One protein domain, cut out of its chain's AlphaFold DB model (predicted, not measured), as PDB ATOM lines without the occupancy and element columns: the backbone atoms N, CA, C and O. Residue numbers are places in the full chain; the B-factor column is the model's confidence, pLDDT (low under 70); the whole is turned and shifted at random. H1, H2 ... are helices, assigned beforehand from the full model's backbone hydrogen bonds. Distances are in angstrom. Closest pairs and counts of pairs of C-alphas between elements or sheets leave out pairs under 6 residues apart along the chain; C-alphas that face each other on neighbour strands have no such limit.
ATOM      1  N   ARG A 148     193.359 181.504 240.824       93.50
ATOM      2  CA  ARG A 148     193.546 180.057 240.971       93.50
ATOM      3  C   ARG A 148     193.004 179.535 242.292       93.50
ATOM      4  O   ARG A 148     192.452 178.437 242.337       93.50
ATOM      5  N   ARG A 149     193.130 180.317 243.367       93.50
ATOM      6  CA  ARG A 149     192.595 179.957 244.685       93.50
ATOM      7  C   ARG A 149     191.082 179.749 244.621       93.50
ATOM      8  O   ARG A 149     190.618 178.715 245.090       93.50
ATOM      9  N   PHE A 150     190.330 180.667 244.014       95.44
ATOM     10  CA  PHE A 150     188.873 180.550 243.924       95.44
ATOM     11  C   PHE A 150     188.444 179.375 243.052       95.44
ATOM     12  O   PHE A 150     187.549 178.630 243.453       95.44
ATOM     13  N   THR A 151     189.124 179.134 241.927       96.81
ATOM     14  CA  THR A 151     188.874 177.931 241.121       96.81
ATOM     15  C   THR A 151     189.077 176.662 241.936       96.81
ATOM     16  O   THR A 151     188.199 175.807 241.966       96.81
ATOM     17  N   LEU A 152     190.199 176.543 242.645       96.94
ATOM     18  CA  LEU A 152     190.477 175.344 243.428       96.94
ATOM     19  C   LEU A 152     189.527 175.181 244.625       96.94
ATOM     20  O   LEU A 152     189.226 174.052 245.016       96.94
ATOM     21  N   LEU A 153     189.049 176.284 245.212       97.25
ATOM     22  CA  LEU A 153     188.043 176.257 246.275       97.25
ATOM     23  C   LEU A 153     186.691 175.767 245.743       97.25
ATOM     24  O   LEU A 153     186.141 174.822 246.305       97.25
ATOM     25  N   ARG A 154     186.186 176.321 244.628       97.06
ATOM     26  CA  ARG A 154     184.892 175.895 244.049       97.06
ATOM     27  C   ARG A 154     184.913 174.460 243.520       97.06
ATOM     28  O   ARG A 154     183.862 173.837 243.410       97.06
ATOM     29  N   THR A 155     186.087 173.936 243.166       97.19
ATOM     30  CA  THR A 155     186.250 172.537 242.748       97.19
ATOM     31  C   THR A 155     186.570 171.598 243.911       97.19
ATOM     32  O   THR A 155     186.698 170.401 243.685       97.19
ATOM     33  N   GLY A 156     186.719 172.108 245.140       96.25
ATOM     34  CA  GLY A 156     187.031 171.302 246.326       96.25
ATOM     35  C   GLY A 156     188.450 170.723 246.349       96.25
ATOM     36  O   GLY A 156     188.743 169.835 247.143       96.25
ATOM     37  N   THR A 157     189.354 171.209 245.493       96.44
ATOM     38  CA  THR A 157     190.703 170.646 245.307       96.44
ATOM     39  C   THR A 157     191.817 171.516 245.891       96.44
ATOM     40  O   THR A 157     192.983 171.121 245.850       96.44
ATOM     41  N   TRP A 158     191.488 172.681 246.470       95.25
ATOM     42  CA  TRP A 158     192.465 173.644 246.997       95.25
ATOM     43  C   TRP A 158     193.458 173.034 247.978       95.25
ATOM     44  O   TRP A 158     194.663 173.133 247.746       95.25
ATOM     45  N   PHE A 159     192.983 172.374 249.037       92.06
ATOM     46  CA  PHE A 159     193.865 171.848 250.078       92.06
ATOM     47  C   PHE A 159     194.817 170.779 249.524       92.06
ATOM     48  O   PHE A 159     196.036 170.918 249.636       92.06
ATOM     49  N   ALA A 160     194.266 169.761 248.854       92.31
ATOM     50  CA  ALA A 160     195.033 168.646 248.304       92.31
ATOM     51  C   ALA A 160     196.073 169.111 247.273       92.31
ATOM     52  O   ALA A 160     197.250 168.768 247.374       92.31
ATOM     53  N   ARG A 161     195.675 169.955 246.312       92.62
ATOM     54  CA  ARG A 161     196.579 170.418 245.248       92.62
ATOM     55  C   ARG A 161     197.609 171.423 245.750       92.62
ATOM     56  O   ARG A 161     198.747 171.393 245.290       92.62
ATOM     57  N   THR A 162     197.252 172.281 246.708       90.31
ATOM     58  CA  THR A 162     198.222 173.205 247.315       90.31
ATOM     59  C   THR A 162     199.276 172.429 248.101       90.31
ATOM     60  O   THR A 162     200.461 172.711 247.954       90.31
ATOM     61  N   LYS A 163     198.874 171.406 248.870       86.81
ATOM     62  CA  LYS A 163     199.816 170.503 249.544       86.81
ATOM     63  C   LYS A 163     200.712 169.750 248.572       86.81
ATOM     64  O   LYS A 163     201.874 169.541 248.886       86.81
ATOM     65  N   LEU A 164     200.191 169.339 247.421       87.62
ATOM     66  CA  LEU A 164     200.942 168.514 246.482       87.62
ATOM     67  C   LEU A 164     201.934 169.316 245.626       87.62
ATOM     68  O   LEU A 164     203.037 168.842 245.371       87.62
ATOM     69  N   TYR A 165     201.557 170.520 245.182       86.81
ATOM     70  CA  TYR A 165     202.278 171.227 244.114       86.81
ATOM     71  C   TYR A 165     202.909 172.563 244.511       86.81
ATOM     72  O   TYR A 165     203.617 173.148 243.691       86.81
ATOM     73  N   ASN A 166     202.653 173.077 245.718       84.62
ATOM     74  CA  ASN A 166     203.274 174.314 246.191       84.62
ATOM     75  C   ASN A 166     204.442 173.984 247.137       84.62
ATOM     76  O   ASN A 166     204.206 173.378 248.183       84.62
ATOM     77  N   PRO A 167     205.687 174.394 246.831       76.81
ATOM     78  CA  PRO A 167     206.845 174.070 247.659       76.81
ATOM     79  C   PRO A 167     206.833 174.745 249.035       76.81
ATOM     80  O   PRO A 167     207.594 174.306 249.884       76.81
ATOM     81  N   LEU A 168     206.022 175.791 249.264       77.44
ATOM     82  CA  LEU A 168     205.979 176.534 250.532       77.44
ATOM     83  C   LEU A 168     205.161 175.821 251.628       77.44
ATOM     84  O   LEU A 168     205.705 175.604 252.706       77.44
ATOM     85  N   PRO A 169     203.889 175.432 251.404       66.94
ATOM     86  CA  PRO A 169     203.102 174.639 252.347       66.94
ATOM     87  C   PRO A 169     203.120 173.122 252.063       66.94
ATOM     88  O   PRO A 169     202.453 172.370 252.789       66.94
ATOM     89  N   GLY A 170     203.790 172.688 250.988       61.25
ATOM     90  CA  GLY A 170     203.896 171.299 250.527       61.25
ATOM     91  C   GLY A 170     205.036 170.500 251.174       61.25
ATOM     92  O   GLY A 170     205.529 170.894 252.231       61.25
ATOM     93  N   PRO A 171     205.473 169.370 250.580       55.75
ATOM     94  CA  PRO A 171     206.342 168.392 251.249       55.75
ATOM     95  C   PRO A 171     207.732 168.940 251.592       55.75
ATOM     96  O   PRO A 171     208.411 168.412 252.463       55.75
ATOM     97  N   THR A 172     208.152 169.996 250.894       57.53
ATOM     98  CA  THR A 172     209.458 170.650 251.039       57.53
ATOM     99  C   THR A 172     209.366 172.007 251.757       57.53
ATOM    100  O   THR A 172     210.300 172.802 251.670       57.53
ATOM    101  N   GLY A 173     208.227 172.300 252.395       56.03
ATOM    102  CA  GLY A 173     207.856 173.610 252.928       56.03
ATOM    103  C   GLY A 173     208.726 174.165 254.051       56.03
ATOM    104  O   GLY A 173     208.998 173.478 255.028       56.03
ATOM    105  N   VAL A 174     209.100 175.445 253.923       53.16
ATOM    106  CA  VAL A 174     209.879 176.235 254.905       53.16
ATOM    107  C   VAL A 174     208.962 177.015 255.870       53.16
ATOM    108  O   VAL A 174     209.418 177.512 256.896       53.16
ATOM    109  N   THR A 175     207.659 177.117 255.577       55.72
ATOM    110  CA  THR A 175     206.673 177.874 256.373       55.72
ATOM    111  C   THR A 175     205.489 177.009 256.806       55.72
ATOM    112  O   THR A 175     205.162 176.024 256.148       55.72
ATOM    113  N   SER A 176     204.829 177.414 257.898       56.44
ATOM    114  CA  SER A 176     203.695 176.738 258.543       56.44
ATOM    115  C   SER A 176     202.686 176.133 257.561       56.44
ATOM    116  O   SER A 176     202.150 176.799 256.676       56.44
ATOM    117  N   SER A 177     202.417 174.846 257.761       71.88
ATOM    118  CA  SER A 177     201.478 174.022 257.008       71.88
ATOM    119  C   SER A 177     200.067 174.619 256.965       71.88
ATOM    120  O   SER A 177     199.457 174.804 258.015       71.88
ATOM    121  N   ILE A 178     199.521 174.816 255.759       85.75
ATOM    122  CA  ILE A 178     198.078 175.043 255.566       85.75
ATOM    123  C   ILE A 178     197.266 173.903 256.194       85.75
ATOM    124  O   ILE A 178     197.708 172.746 256.180       85.75
ATOM    125  N   ALA A 179     196.070 174.223 256.673       88.19
ATOM    126  CA  ALA A 179     195.077 173.304 257.214       88.19
ATOM    127  C   ALA A 179     193.754 173.403 256.433       88.19
ATOM    128  O   ALA A 179     193.519 174.350 255.685       88.19
ATOM    129  N   LEU A 180     192.856 172.428 256.616       89.88
ATOM    130  CA  LEU A 180     191.543 172.437 255.955       89.88
ATOM    131  C   LEU A 180     190.692 173.662 256.330       89.88
ATOM    132  O   LEU A 180     189.933 174.144 255.490       89.88
ATOM    133  N   ARG A 181     190.859 174.207 257.546       91.44
ATOM    134  CA  ARG A 181     190.196 175.454 257.973       91.44
ATOM    135  C   ARG A 181     190.512 176.640 257.058       91.44
ATOM    136  O   ARG A 181     189.642 177.468 256.834       91.44
ATOM    137  N   ASP A 182     191.702 176.658 256.448       91.50
ATOM    138  CA  ASP A 182     192.185 177.769 255.618       91.50
ATOM    139  C   ASP A 182     191.510 177.827 254.238       91.50
ATOM    140  O   ASP A 182     191.871 178.657 253.399       91.50
ATOM    141  N   THR A 183     190.525 176.957 253.989       92.94
ATOM    142  CA  THR A 183     189.586 177.085 252.867       92.94
ATOM    143  C   THR A 183     188.713 178.333 252.994       92.94
ATOM    144  O   THR A 183     188.379 178.941 251.977       92.94
ATOM    145  N   LEU A 184     188.412 178.759 254.224       93.12
ATOM    146  CA  LEU A 184     187.743 180.017 254.535       93.12
ATOM    147  C   LEU A 184     188.712 180.930 255.286       93.12
ATOM    148  O   LEU A 184     189.482 180.470 256.118       93.12
ATOM    149  N   PHE A 185     188.679 182.231 255.002       93.19
ATOM    150  CA  PHE A 185     189.416 183.196 255.817       93.19
ATOM    151  C   PHE A 185     188.707 183.420 257.159       93.19
ATOM    152  O   PHE A 185     187.482 183.288 257.212       93.19
ATOM    153  N   PRO A 186     189.429 183.786 258.232       95.31
ATOM    154  CA  PRO A 186     188.779 184.216 259.461       95.31
ATOM    155  C   PRO A 186     187.935 185.461 259.184       95.31
ATOM    156  O   PRO A 186     188.349 186.371 258.463       95.31
ATOM    157  N   VAL A 187     186.754 185.514 259.785       96.12
ATOM    158  CA  VAL A 187     185.990 186.753 259.897       96.12
ATOM    159  C   VAL A 187     186.814 187.709 260.766       96.12
ATOM    160  O   VAL A 187     187.237 187.298 261.851       96.12
ATOM    161  N   PRO A 188     187.078 188.956 260.327       96.12
ATOM    162  CA  PRO A 188     187.820 189.916 261.137       96.12
ATOM    163  C   PRO A 188     187.157 190.124 262.501       96.12
ATOM    164  O   PRO A 188     185.948 190.339 262.570       96.12
ATOM    165  N   GLN A 189     187.947 190.102 263.579       94.88
ATOM    166  CA  GLN A 189     187.417 190.201 264.945       94.88
ATOM    167  C   GLN A 189     186.604 191.486 265.155       94.88
ATOM    168  O   GLN A 189     185.542 191.452 265.762       94.88
ATOM    169  N   THR A 190     187.023 192.592 264.538       96.12
ATOM    170  CA  THR A 190     186.295 193.868 264.574       96.12
ATOM    171  C   THR A 190     184.875 193.780 264.007       96.12
ATOM    172  O   THR A 190     183.993 194.492 264.474       96.12
ATOM    173  N   VAL A 191     184.624 192.903 263.026       94.56
ATOM    174  CA  VAL A 191     183.280 192.665 262.467       94.56
ATOM    175  C   VAL A 191     182.418 191.867 263.446       94.56
ATOM    176  O   VAL A 191     181.223 192.133 263.559       94.56
ATOM    177  N   ILE A 192     183.018 190.914 264.166       95.12
ATOM    178  CA  ILE A 192     182.334 190.137 265.209       95.12
ATOM    179  C   ILE A 192     181.970 191.050 266.385       95.12
ATOM    180  O   ILE A 192     180.808 191.088 266.785       95.12
ATOM    181  N   ASP A 193     182.936 191.826 266.879       94.50
ATOM    182  CA  ASP A 193     182.780 192.716 268.035       94.50
ATOM    183  C   ASP A 193     181.782 193.855 267.770       94.50
ATOM    184  O   ASP A 193     181.091 194.307 268.682       94.50
ATOM    185  N   ALA A 194     181.658 194.302 266.515       94.94
ATOM    186  CA  ALA A 194     180.680 195.315 266.118       94.94
ATOM    187  C   ALA A 194     179.222 194.819 266.186       94.94
ATOM    188  O   ALA A 194     178.292 195.630 266.153       94.94
ATOM    189  N   ASN A 195     178.984 193.506 266.273       93.38
ATOM    190  CA  ASN A 195     177.635 192.964 266.368       93.38
ATOM    191  C   ASN A 195     177.150 192.912 267.823       93.38
ATOM    192  O   ASN A 195     177.298 191.913 268.522       93.38
ATOM    193  N   LEU A 196     176.513 193.997 268.263       91.75
ATOM    194  CA  LEU A 196     176.064 194.163 269.651       91.75
ATOM    195  C   LEU A 196     174.750 193.437 269.980       91.75
ATOM    196  O   LEU A 196     174.401 193.292 271.148       91.75
ATOM    197  N   THR A 197     173.983 193.026 268.965       93.31
ATOM    198  CA  THR A 197     172.596 192.553 269.157       93.31
ATOM    199  C   THR A 197     172.422 191.057 268.939       93.31
ATOM    200  O   THR A 197     171.438 190.484 269.408       93.31
ATOM    201  N   LYS A 198     173.349 190.407 268.222       90.00
ATOM    202  CA  LYS A 198     173.308 188.967 267.948       90.00
ATOM    203  C   LYS A 198     174.717 188.377 267.957       90.00
ATOM    204  O   LYS A 198     175.633 189.016 267.447       90.00
ATOM    205  N   PRO A 199     174.901 187.138 268.446       86.81
ATOM    206  CA  PRO A 199     176.190 186.467 268.338       86.81
ATOM    207  C   PRO A 199     176.557 186.274 266.860       86.81
ATOM    208  O   PRO A 199     175.831 185.617 266.109       86.81
ATOM    209  N   PHE A 200     177.689 186.842 266.439       93.12
ATOM    210  CA  PHE A 200     178.273 186.605 265.120       93.12
ATOM    211  C   PHE A 200     179.359 185.535 265.247       93.12
ATOM    212  O   PHE A 200     180.412 185.771 265.830       93.12
ATOM    213  N   ARG A 201     179.100 184.332 264.731       93.19
ATOM    214  CA  ARG A 201     180.044 183.211 264.856       93.19
ATOM    215  C   ARG A 201     181.234 183.348 263.904       93.19
ATOM    216  O   ARG A 201     181.080 183.787 262.767       93.19
ATOM    217  N   GLN A 202     182.389 182.883 264.367       95.50
ATOM    218  CA  GLN A 202     183.591 182.718 263.559       95.50
ATOM    219  C   GLN A 202     183.468 181.498 262.618       95.50
ATOM    220  O   GLN A 202     182.673 180.582 262.857       95.50
ATOM    221  N   ASN A 203     184.254 181.489 261.538       95.81
ATOM    222  CA  ASN A 203     184.423 180.324 260.675       95.81
ATOM    223  C   ASN A 203     185.086 179.161 261.440       95.81
ATOM    224  O   ASN A 203     185.952 179.397 262.280       95.81
ATOM    225  N   PRO A 204     184.723 177.895 261.156       93.94
ATOM    226  CA  PRO A 204     185.253 176.754 261.898       93.94
ATOM    227  C   PRO A 204     186.790 176.690 261.910       93.94
ATOM    228  O   PRO A 204     187.426 176.699 260.857       93.94
ATOM    229  N   GLY A 205     187.376 176.554 263.103       90.88
ATOM    230  CA  GLY A 205     188.821 176.374 263.295       90.88
ATOM    231  C   GLY A 205     189.630 177.655 263.531       90.88
ATOM    232  O   GLY A 205     190.860 177.550 263.625       90.88
ATOM    233  N   TYR A 206     188.966 178.810 263.634       89.88
ATOM    234  CA  TYR A 206     189.538 180.099 264.036       89.88
ATOM    235  C   TYR A 206     188.996 180.561 265.387       89.88
ATOM    236  O   TYR A 206     187.857 180.167 265.729       89.88
TER     237      TYR A 206
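This is residues 148 to 206 of the 206 residues of a protein of Gemmatimonadaceae bacterium (UniProt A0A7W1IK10). A loose cluster of H1, H2 and the short H3, with a long loop, makes one end; from H3 a thin arm runs out through H4 and folds back, its free turn at residues 193 to 199 sticking out. The printed part has 59 residues, with four named helices in the order H1, H2, H3, H4 and no named strand. The class is all helix, though helices hold 24 of the 59 residues. The whole is loose, radius of gyration of the C-alphas 14.8 A, and elongated, spanning 45 by 26 by 15 A.

H1, residues 148 to 154, begins at C-alpha 148 (193.546, 180.057, 240.971) and measures 10.1 A. H2, residues 158 to 165, measures 10.5 A. H3 is residues 180 to 183. H4, residues 189 to 193, ends at C-alpha 193 (182.780, 192.716, 268.035).

H1 and H2 are close but not clearly touching, closest C-alphas Leu 152 and Trp 158 at 4.4 A, at a steep tilt of 43 degrees, opposite ways. H2 and H3 only just touch, with 3 pairs of C-alphas within 8 A, the closest Phe 159 and Leu 180 at 6.3 A. H4 is apart from H1, H2 and H3. Every O i to N i+4 pair is within hydrogen-bond range in H1, H2 and H4; H3 is too short for one.

The C-alphas farthest apart, Thr 172 and Thr 197, are 46.5 A apart. The printed part has no cut; the link H2 to H3 is long. Residues 169 to 176 have pLDDT under 70.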